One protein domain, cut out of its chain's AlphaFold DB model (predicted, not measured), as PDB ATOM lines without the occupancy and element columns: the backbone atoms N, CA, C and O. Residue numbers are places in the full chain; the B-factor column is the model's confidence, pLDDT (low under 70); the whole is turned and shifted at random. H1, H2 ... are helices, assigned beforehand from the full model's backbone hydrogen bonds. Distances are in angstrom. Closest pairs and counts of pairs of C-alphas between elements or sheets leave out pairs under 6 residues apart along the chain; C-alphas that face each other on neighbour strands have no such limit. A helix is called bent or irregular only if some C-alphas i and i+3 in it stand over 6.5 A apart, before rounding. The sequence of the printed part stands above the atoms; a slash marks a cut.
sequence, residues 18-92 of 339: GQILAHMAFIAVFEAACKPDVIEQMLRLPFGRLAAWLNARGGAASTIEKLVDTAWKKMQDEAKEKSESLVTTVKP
ATOM      1  N   GLY A  18     169.380 168.771 216.310       75.75
ATOM      2  CA  GLY A  18     170.773 168.380 216.091       75.75
ATOM      3  C   GLY A  18     171.260 167.293 217.056       75.75
ATOM      4  O   GLY A  18     172.024 166.417 216.651       75.75
ATOM      5  N   GLN A  19     170.791 167.300 218.307       75.06
ATOM      6  CA  GLN A  19     171.103 166.258 219.293       75.06
ATOM      7  C   GLN A  19     170.402 164.942 218.949       75.06
ATOM      8  O   GLN A  19     171.034 163.889 219.012       75.06
ATOM      9  N   ILE A  20     169.143 165.004 218.503       75.31
ATOM     10  CA  ILE A  20     168.393 163.831 218.032       75.31
ATOM     11  C   ILE A  20     169.109 163.200 216.827       75.31
ATOM     12  O   ILE A  20     169.408 162.005 216.826       75.31
ATOM     13  N   LEU A  21     169.494 164.004 215.830       79.25
ATOM     14  CA  LEU A  21     170.234 163.529 214.656       79.25
ATOM     15  C   LEU A  21     171.614 162.960 215.015       79.25
ATOM     16  O   LEU A  21     172.024 161.931 214.471       79.25
ATOM     17  N   ALA A  22     172.334 163.595 215.946       82.88
ATOM     18  CA  ALA A  22     173.620 163.099 216.431       82.88
ATOM     19  C   ALA A  22     173.463 161.737 217.106       82.88
ATOM     20  O   ALA A  22     174.285 160.840 216.906       82.88
ATOM     21  N   HIS A  23     172.375 161.559 217.850       78.19
ATOM     22  CA  HIS A  23     172.052 160.305 218.504       78.19
ATOM     23  C   HIS A  23     171.727 159.196 217.493       78.19
ATOM     24  O   HIS A  23     172.291 158.103 217.578       78.19
ATOM     25  N   MET A  24     170.911 159.490 216.476       78.75
ATOM     26  CA  MET A  24     170.625 158.553 215.383       78.75
ATOM     27  C   MET A  24     171.904 158.128 214.649       78.75
ATOM     28  O   MET A  24     172.138 156.936 214.432       78.75
ATOM     29  N   ALA A  25     172.767 159.090 214.306       81.88
ATOM     30  CA  ALA A  25     174.044 158.825 213.650       81.88
ATOM     31  C   ALA A  25     174.981 157.989 214.537       81.88
ATOM     32  O   ALA A  25     175.662 157.087 214.046       81.88
ATOM     33  N   PHE A  26     174.986 158.238 215.848       83.19
ATOM     34  CA  PHE A  26     175.749 157.448 216.808       83.19
ATOM     35  C   PHE A  26     175.313 155.977 216.811       83.19
ATOM     36  O   PHE A  26     176.162 155.090 216.752       83.19
ATOM     37  N   ILE A  27     174.010 155.694 216.805       75.00
ATOM     38  CA  ILE A  27     173.503 154.313 216.756       75.00
ATOM     39  C   ILE A  27     173.874 153.648 215.424       75.00
ATOM     40  O   ILE A  27     174.452 152.559 215.404       75.00
ATOM     41  N   ALA A  28     173.579 154.317 214.310       77.88
ATOM     42  CA  ALA A  28     173.776 153.752 212.979       77.88
ATOM     43  C   ALA A  28     175.253 153.488 212.649       77.88
ATOM     44  O   ALA A  28     175.563 152.533 211.940       77.88
ATOM     45  N   VAL A  29     176.167 154.320 213.155       75.75
ATOM     46  CA  VAL A  29     177.595 154.241 212.824       75.75
ATOM     47  C   VAL A  29     178.392 153.594 213.952       75.75
ATOM     48  O   VAL A  29     179.094 152.608 213.731       75.75
ATOM     49  N   PHE A  30     178.298 154.116 215.175       75.19
ATOM     50  CA  PHE A  30     179.158 153.664 216.266       75.19
ATOM     51  C   PHE A  30     178.698 152.328 216.854       75.19
ATOM     52  O   PHE A  30     179.508 151.407 216.965       75.19
ATOM     53  N   GLU A  31     177.416 152.192 217.206       72.19
ATOM     54  CA  GLU A  31     176.904 150.952 217.813       72.19
ATOM     55  C   GLU A  31     176.888 149.788 216.814       72.19
ATOM     56  O   GLU A  31     177.268 148.674 217.175       72.19
ATOM     57  N   ALA A  32     176.500 150.038 215.560       73.38
ATOM     58  CA  ALA A  32     176.399 148.987 214.550       73.38
ATOM     59  C   ALA A  32     177.752 148.586 213.938       73.38
ATOM     60  O   ALA A  32     177.985 147.397 213.723       73.38
ATOM     61  N   ALA A  33     178.642 149.547 213.654       75.31
ATOM     62  CA  ALA A  33     179.867 149.273 212.897       75.31
ATOM     63  C   ALA A  33     181.148 149.318 213.742       75.31
ATOM     64  O   ALA A  33     182.032 148.495 213.539       75.31
ATOM     65  N   CYS A  34     181.275 150.247 214.696       74.81
ATOM     66  CA  CYS A  34     182.547 150.465 215.404       74.81
ATOM     67  C   CYS A  34     182.668 149.694 216.727       74.81
ATOM     68  O   CYS A  34     183.771 149.334 217.145       74.81
ATOM     69  N   LYS A  35     181.551 149.448 217.414       77.06
ATOM     70  CA  LYS A  35     181.523 148.809 218.736       77.06
ATOM     71  C   LYS A  35     182.208 147.438 218.794       77.06
ATOM     72  O   LYS A  35     182.941 147.233 219.764       77.06
ATOM     73  N   PRO A  36     182.034 146.517 217.825       79.44
ATOM     74  CA  PRO A  36     182.703 145.214 217.866       79.44
ATOM     75  C   PRO A  36     184.231 145.339 217.919       79.44
ATOM     76  O   PRO A  36     184.866 144.749 218.794       79.44
ATOM     77  N   ASP A  37     184.803 146.187 217.064       81.56
ATOM     78  CA  ASP A  37     186.252 146.393 216.967       81.56
ATOM     79  C   ASP A  37     186.816 147.079 218.215       81.56
ATOM     80  O   ASP A  37     187.882 146.715 218.720       81.56
ATOM     81  N   VAL A  38     186.082 148.058 218.758       76.81
ATOM     82  CA  VAL A  38     186.452 148.717 220.014       76.81
ATOM     83  C   VAL A  38     186.448 147.692 221.147       76.81
ATOM     84  O   VAL A  38     187.445 147.576 221.855       76.81
ATOM     85  N   ILE A  39     185.392 146.884 221.291       76.88
ATOM     86  CA  ILE A  39     185.326 145.828 222.314       76.88
ATOM     87  C   ILE A  39     186.500 144.850 222.170       76.88
ATOM     88  O   ILE A  39     187.127 144.503 223.174       76.88
ATOM     89  N   GLU A  40     186.851 144.444 220.949       81.75
ATOM     90  CA  GLU A  40     187.977 143.541 220.713       81.75
ATOM     91  C   GLU A  40     189.309 144.143 221.191       81.75
ATOM     92  O   GLU A  40     190.082 143.486 221.896       81.75
ATOM     93  N   GLN A  41     189.568 145.415 220.881       79.06
ATOM     94  CA  GLN A  41     190.767 146.113 221.353       79.06
ATOM     95  C   GLN A  41     190.785 146.263 222.878       79.06
ATOM     96  O   GLN A  41     191.834 146.160 223.514       79.06
ATOM     97  N   MET A  42     189.619 146.444 223.489       77.69
ATOM     98  CA  MET A  42     189.483 146.594 224.932       77.69
ATOM     99  C   MET A  42     189.705 145.304 225.711       77.69
ATOM    100  O   MET A  42     190.247 145.341 226.819       77.69
ATOM    101  N   LEU A  43     189.335 144.155 225.144       76.62
ATOM    102  CA  LEU A  43     189.611 142.846 225.739       76.62
ATOM    103  C   LEU A  43     191.117 142.574 225.868       76.62
ATOM    104  O   LEU A  43     191.523 141.825 226.758       76.62
ATOM    105  N   ARG A  44     191.946 143.234 225.048       82.94
ATOM    106  CA  ARG A  44     193.416 143.156 225.098       82.94
ATOM    107  C   ARG A  44     194.030 143.984 226.237       82.94
ATOM    108  O   ARG A  44     195.212 143.820 226.527       82.94
ATOM    109  N   LEU A  45     193.257 144.842 226.912       79.00
ATOM    110  CA  LEU A  45     193.743 145.633 228.046       79.00
ATOM    111  C   LEU A  45     193.713 144.815 229.355       79.00
ATOM    112  O   LEU A  45     192.690 144.191 229.663       79.00
ATOM    113  N   PRO A  46     194.786 144.837 230.169       70.75
ATOM    114  CA  PRO A  46     194.857 144.084 231.425       70.75
ATOM    115  C   PRO A  46     194.023 144.696 232.568       70.75
ATOM    116  O   PRO A  46     193.612 143.977 233.473       70.75
ATOM    117  N   PHE A  47     193.735 146.001 232.531       76.88
ATOM    118  CA  PHE A  47     192.896 146.729 233.497       76.88
ATOM    119  C   PHE A  47     192.344 148.018 232.862       76.88
ATOM    120  O   PHE A  47     192.740 148.389 231.760       76.88
ATOM    121  N   GLY A  48     191.402 148.697 233.530       75.88
ATOM    122  CA  GLY A  48     190.886 150.001 233.080       75.88
ATOM    123  C   GLY A  48     189.928 149.954 231.884       75.88
ATOM    124  O   GLY A  48     189.644 150.992 231.294       75.88
ATOM    125  N   ARG A  49     189.400 148.768 231.543       77.25
ATOM    126  CA  ARG A  49     188.505 148.568 230.393       77.25
ATOM    127  C   ARG A  49     187.320 149.528 230.439       77.25
ATOM    128  O   ARG A  49     187.181 150.333 229.541       77.25
ATOM    129  N   LEU A  50     186.535 149.554 231.515       71.19
ATOM    130  CA  LEU A  50     185.364 150.438 231.592       71.19
ATOM    131  C   LEU A  50     185.695 151.920 231.315       71.19
ATOM    132  O   LEU A  50     184.980 152.570 230.562       71.19
ATOM    133  N   ALA A  51     186.802 152.436 231.854       76.69
ATOM    134  CA  ALA A  51     187.220 153.818 231.616       76.69
ATOM    135  C   ALA A  51     187.608 154.066 230.148       76.69
ATOM    136  O   ALA A  51     187.207 155.068 229.563       76.69
ATOM    137  N   ALA A  52     188.331 153.131 229.524       75.69
ATOM    138  CA  ALA A  52     188.644 153.209 228.101       75.69
ATOM    139  C   ALA A  52     187.377 153.144 227.221       75.69
ATOM    140  O   ALA A  52     187.322 153.822 226.199       75.69
ATOM    141  N   TRP A  53     186.343 152.398 227.638       77.62
ATOM    142  CA  TRP A  53     185.075 152.278 226.901       77.62
ATOM    143  C   TRP A  53     184.333 153.601 226.949       77.62
ATOM    144  O   TRP A  53     183.944 154.132 225.914       77.62
ATOM    145  N   LEU A  54     184.189 154.155 228.153       75.50
ATOM    146  CA  LEU A  54     183.512 155.429 228.365       75.50
ATOM    147  C   LEU A  54     184.217 156.569 227.623       75.50
ATOM    148  O   LEU A  54     183.543 157.386 227.004       75.50
ATOM    149  N   ASN A  55     185.553 156.585 227.599       80.38
ATOM    150  CA  ASN A  55     186.315 157.588 226.853       80.38
ATOM    151  C   ASN A  55     186.164 157.437 225.333       80.38
ATOM    152  O   ASN A  55     185.975 158.437 224.646       80.38
ATOM    153  N   ALA A  56     186.220 156.212 224.798       78.19
ATOM    154  CA  ALA A  56     186.029 155.970 223.368       78.19
ATOM    155  C   ALA A  56     184.601 156.324 222.925       78.19
ATOM    156  O   ALA A  56     184.418 157.035 221.940       78.19
ATOM    157  N   ARG A  57     183.600 155.888 223.701       79.88
ATOM    158  CA  ARG A  57     182.183 156.198 223.483       79.88
ATOM    159  C   ARG A  57     181.929 157.705 223.549       79.88
ATOM    160  O   ARG A  57     181.332 158.256 222.634       79.88
ATOM    161  N   GLY A  58     182.410 158.376 224.599       80.00
ATOM    162  CA  GLY A  58     182.242 159.819 224.788       80.00
ATOM    163  C   GLY A  58     182.967 160.651 223.728       80.00
ATOM    164  O   GLY A  58     182.415 161.629 223.229       80.00
ATOM    165  N   GLY A  59     184.171 160.232 223.323       82.81
ATOM    166  CA  GLY A  59     184.906 160.853 222.223       82.81
ATOM    167  C   GLY A  59     184.165 160.731 220.891       82.81
ATOM    168  O   GLY A  59     183.974 161.734 220.208       82.81
ATOM    169  N   ALA A  60     183.684 159.529 220.558       82.62
ATOM    170  CA  ALA A  60     182.900 159.293 219.349       82.62
ATOM    171  C   ALA A  60     181.586 160.087 219.346       82.62
ATOM    172  O   ALA A  60     181.272 160.724 218.343       82.62
ATOM    173  N   ALA A  61     180.864 160.113 220.471       81.31
ATOM    174  CA  ALA A  61     179.643 160.901 220.619       81.31
ATOM    175  C   ALA A  61     179.906 162.392 220.368       81.31
ATOM    176  O   ALA A  61     179.245 162.989 219.524       81.31
ATOM    177  N   SER A  62     180.938 162.970 220.996       83.62
ATOM    178  CA  SER A  62     181.294 164.382 220.794       83.62
ATOM    179  C   SER A  62     181.724 164.696 219.355       83.62
ATOM    180  O   SER A  62     181.431 165.775 218.836       83.62
ATOM    181  N   THR A  63     182.431 163.780 218.686       86.94
ATOM    182  CA  THR A  63     182.803 163.954 217.275       86.94
ATOM    183  C   THR A  63     181.581 163.916 216.364       86.94
ATOM    184  O   THR A  63     181.453 164.779 215.498       86.94
ATOM    185  N   ILE A  64     180.686 162.947 216.565       85.44
ATOM    186  CA  ILE A  64     179.455 162.814 215.781       85.44
ATOM    187  C   ILE A  64     178.560 164.035 215.990       85.44
ATOM    188  O   ILE A  64     178.114 164.617 215.007       85.44
ATOM    189  N   GLU A  65     178.387 164.487 217.231       85.06
ATOM    190  CA  GLU A  65     177.607 165.685 217.555       85.06
ATOM    191  C   GLU A  65     178.115 166.923 216.806       85.06
ATOM    192  O   GLU A  65     177.335 167.610 216.155       85.06
ATOM    193  N   LYS A  66     179.432 167.168 216.790       88.00
ATOM    194  CA  LYS A  66     180.019 168.302 216.050       88.00
ATOM    195  C   LYS A  66     179.814 168.208 214.539       88.00
ATOM    196  O   LYS A  66     179.566 169.225 213.886       88.00
ATOM    197  N   LEU A  67     179.971 167.010 213.973       87.62
ATOM    198  CA  LEU A  67     179.785 166.784 212.538       87.62
ATOM    199  C   LEU A  67     178.324 166.988 212.140       87.62
ATOM    200  O   LEU A  67     178.055 167.672 211.153       87.62
ATOM    201  N   VAL A  68     177.401 166.439 212.930       87.81
ATOM    202  CA  VAL A  68     175.964 166.580 212.707       87.81
ATOM    203  C   VAL A  68     175.522 168.024 212.884       87.81
ATOM    204  O   VAL A  68     174.871 168.535 211.986       87.81
ATOM    205  N   ASP A  69     175.924 168.720 213.948       85.44
ATOM    206  CA  ASP A  69     175.556 170.128 214.166       85.44
ATOM    207  C   ASP A  69     176.016 171.026 213.004       85.44
ATOM    208  O   ASP A  69     175.267 171.872 212.515       85.44
ATOM    209  N   THR A  70     177.227 170.792 212.486       88.44
ATOM    210  CA  THR A  70     177.752 171.534 211.326       88.44
ATOM    211  C   THR A  70     176.946 171.251 210.057       88.44
ATOM    212  O   THR A  70     176.578 172.180 209.333       88.44
ATOM    213  N   ALA A  71     176.676 169.975 209.765       86.69
ATOM    214  CA  ALA A  71     175.918 169.578 208.582       86.69
ATOM    215  C   ALA A  71     174.454 170.039 208.660       86.69
ATOM    216  O   ALA A  71     173.916 170.535 207.673       86.69
ATOM    217  N   TRP A  72     173.844 169.931 209.841       86.94
ATOM    218  CA  TRP A  72     172.465 170.320 210.105       86.94
ATOM    219  C   TRP A  72     172.260 171.818 209.917       86.94
ATOM    220  O   TRP A  72     171.388 172.209 209.149       86.94
ATOM    221  N   LYS A  73     173.121 172.660 210.503       88.06
ATOM    222  CA  LYS A  73     173.071 174.118 210.292       88.06
ATOM    223  C   LYS A  73     173.186 174.488 208.819       88.06
ATOM    224  O   LYS A  73     172.394 175.280 208.321       88.06
ATOM    225  N   LYS A  74     174.119 173.856 208.099       90.88
ATOM    226  CA  LYS A  74     174.269 174.081 206.657       90.88
ATOM    227  C   LYS A  74     172.997 173.701 205.888       90.88
ATOM    228  O   LYS A  74     172.568 174.451 205.020       90.88
ATOM    229  N   MET A  75     172.389 172.559 206.212       87.25
ATOM    230  CA  MET A  75     171.124 172.139 205.602       87.25
ATOM    231  C   MET A  75     169.971 173.087 205.941       87.25
ATOM    232  O   MET A  75     169.169 173.380 205.059       87.25
ATOM    233  N   GLN A  76     169.888 173.588 207.176       86.25
ATOM    234  CA  GLN A  76     168.876 174.566 207.582       86.25
ATOM    235  C   GLN A  76     169.013 175.877 206.797       86.25
ATOM    236  O   GLN A  76     168.009 176.401 206.313       86.25
ATOM    237  N   ASP A  77     170.238 176.375 206.613       88.00
ATOM    238  CA  ASP A  77     170.502 177.579 205.819       88.00
ATOM    239  C   ASP A  77     170.098 177.381 204.345       88.00
ATOM    240  O   ASP A  77     169.365 178.198 203.785       88.00
ATOM    241  N   GLU A  78     170.495 176.258 203.735       87.19
ATOM    242  CA  GLU A  78     170.124 175.911 202.354       87.19
ATOM    243  C   GLU A  78     168.604 175.721 202.184       87.19
ATOM    244  O   GLU A  78     168.019 176.135 201.178       87.19
ATOM    245  N   ALA A  79     167.939 175.104 203.166       82.75
ATOM    246  CA  ALA A  79     166.492 174.918 203.164       82.75
ATOM    247  C   ALA A  79     165.753 176.255 203.288       82.75
ATOM    248  O   ALA A  79     164.759 176.474 202.593       82.75
ATOM    249  N   LYS A  80     166.257 177.173 204.121       84.81
ATOM    250  CA  LYS A  80     165.693 178.514 204.282       84.81
ATOM    251  C   LYS A  80     165.770 179.309 202.981       84.81
ATOM    252  O   LYS A  80     164.751 179.847 202.555       84.81
ATOM    253  N   GLU A  81     166.922 179.308 202.313       82.56
ATOM    254  CA  GLU A  81     167.098 179.968 201.011       82.56
ATOM    255  C   GLU A  81     166.136 179.401 199.951       82.56
ATOM    256  O   GLU A  81     165.449 180.143 199.246       82.56
ATOM    257  N   LYS A  82     165.995 178.070 199.888       78.69
ATOM    258  CA  LYS A  82     165.041 177.422 198.977       78.69
ATOM    259  C   LYS A  82     163.581 177.691 199.341       78.69
ATOM    260  O   LYS A  82     162.760 177.809 198.429       78.69
ATOM    261  N   SER A  83     163.238 177.822 200.624       77.31
ATOM    262  CA  SER A  83     161.856 178.050 201.069       77.31
ATOM    263  C   SER A  83     161.256 179.339 200.489       77.31
ATOM    264  O   SER A  83     160.097 179.348 200.071       77.31
ATOM    265  N   GLU A  84     162.060 180.397 200.346       77.88
ATOM    266  CA  GLU A  84     161.632 181.671 199.753       77.88
ATOM    267  C   GLU A  84     161.291 181.512 198.257       77.88
ATOM    268  O   GLU A  84     160.290 182.048 197.768       77.88
ATOM    269  N   SER A  85     162.063 180.694 197.533       73.62
ATOM    270  CA  SER A  85     161.789 180.344 196.130       73.62
ATOM    271  C   SER A  85     160.580 179.408 195.970       73.62
ATOM    272  O   SER A  85     159.798 179.546 195.025       73.62
ATOM    273  N   LEU A  86     160.354 178.514 196.940       72.56
ATOM    274  CA  LEU A  86     159.188 177.632 196.987       72.56
ATOM    275  C   LEU A  86     157.901 178.441 197.155       72.56
ATOM    276  O   LEU A  86     156.952 178.200 196.420       72.56
ATOM    277  N   VAL A  87     157.854 179.456 198.024       74.62
ATOM    278  CA  VAL A  87     156.640 180.281 198.196       74.62
ATOM    279  C   VAL A  87     156.205 180.939 196.884       74.62
ATOM    280  O   VAL A  87     155.014 180.971 196.576       74.62
ATOM    281  N   THR A  88     157.147 181.443 196.084       75.88
ATOM    282  CA  THR A  88     156.830 182.107 194.806       75.88
ATOM    283  C   THR A  88     156.406 181.129 193.703       75.88
ATOM    284  O   THR A  88     155.594 181.495 192.855       75.88
ATOM    285  N   THR A  89     156.879 179.881 193.759       73.94
ATOM    286  CA  THR A  89     156.590 178.820 192.776       73.94
ATOM    287  C   THR A  89     155.338 178.006 193.130       73.94
ATOM    288  O   THR A  89     154.520 177.704 192.265       73.94
ATOM    289  N   VAL A  90     155.149 177.688 194.412       77.25
ATOM    290  CA  VAL A  90     154.047 176.863 194.928       77.25
ATOM    291  C   VAL A  90     152.762 177.668 195.022       77.25
ATOM    292  O   VAL A  90     151.714 177.170 194.623       77.25
ATOM    293  N   LYS A  91     152.813 178.918 195.511       82.00
ATOM    294  CA  LYS A  91     151.612 179.737 195.764       82.00
ATOM    295  C   LYS A  91     150.670 179.846 194.551       82.00
ATOM    296  O   LYS A  91     149.467 179.691 194.754       82.00
ATOM    297  N   PRO A  92     151.155 180.052 193.312       85.81
ATOM    298  CA  PRO A  92     150.294 180.068 192.127       85.81
ATOM    299  C   PRO A  92     149.673 178.706 191.777       85.81
ATOM    300  O   PRO A  92     148.661 178.663 191.084       85.81
TER     301      PRO A  92
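AT A GLANCE: This is residues 18 to 92 of the 339 residues of an uncharacterized protein of Macrostomum lignano (UniProt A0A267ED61). One long helix, H2, makes the longest axis, and a bent helix, H1, folds back beside its first part as a helical hairpin whose first arm, H1a, crosses H2 steeply. H1 meets H2 at two separate places, while residues 74 to 92 of H2 stick out alone as a long tail. The printed part has 75 residues with two named helices, H1 then H2, and no named strand; the class is all helix. It is extended, with a radius of gyration of the C-alphas of 19.2 A and spans of 69 by 17 by 13 A.

IN THESE COORDINATES: Find C-alpha 18 at (170.773, 168.380, 216.091), where H1, residues 18 to 43, begins. By its hydrogen bonds it was assigned as one helix, but it is bent: C-alphas 33 and 36 are 7.0 A apart. Its arms are H1a, residues 18 to 33, 21.4 A long, and H1b, residues 36 to 43, 10.7 A long. Go on to C-alpha 49 at (188.505, 148.568, 230.393); from there H2, residues 49 to 92, runs 62.6 A to C-alpha 92 at (150.294, 180.068, 192.127). H2 is neither bent nor irregular, but only just: C-alphas 89 and 92 are 6.5 A apart. Look near residue 85 for its kink of 40 degrees.

HOW THE PARTS SIT: H1a and H1b are about perpendicular, only just, at 72 degrees. H1a touches residues 60 to 72 of H2 alone; their closest C-alphas, of Ala 22 and Glu 65, are 4.9 A apart. They run opposite ways at a steep tilt of 52 degrees. H1b touches residues 49 to 53 of H2 alone, closest at the C-alphas of Met 42 and Arg 49, 5.9 A apart. These two form a helical hairpin, opposite ways at a shallow tilt of 21 degrees. Every O i to N i+4 pair is within hydrogen-bond range in H1b, against 11 of 12 in H1a and 36 of 40 in H2.

THE WHOLE: The C-alphas farthest apart, of Pro 46 and Pro 92, are 69.5 A apart. Without the free-standing residues 43 to 48 and 74 to 92, the body spans 36 by 19 by 13 A. The link from H1 to H2 is tight, and the printed part has no cut. Mean pLDDT of the printed part is 80.0, and no printed residue is under 70.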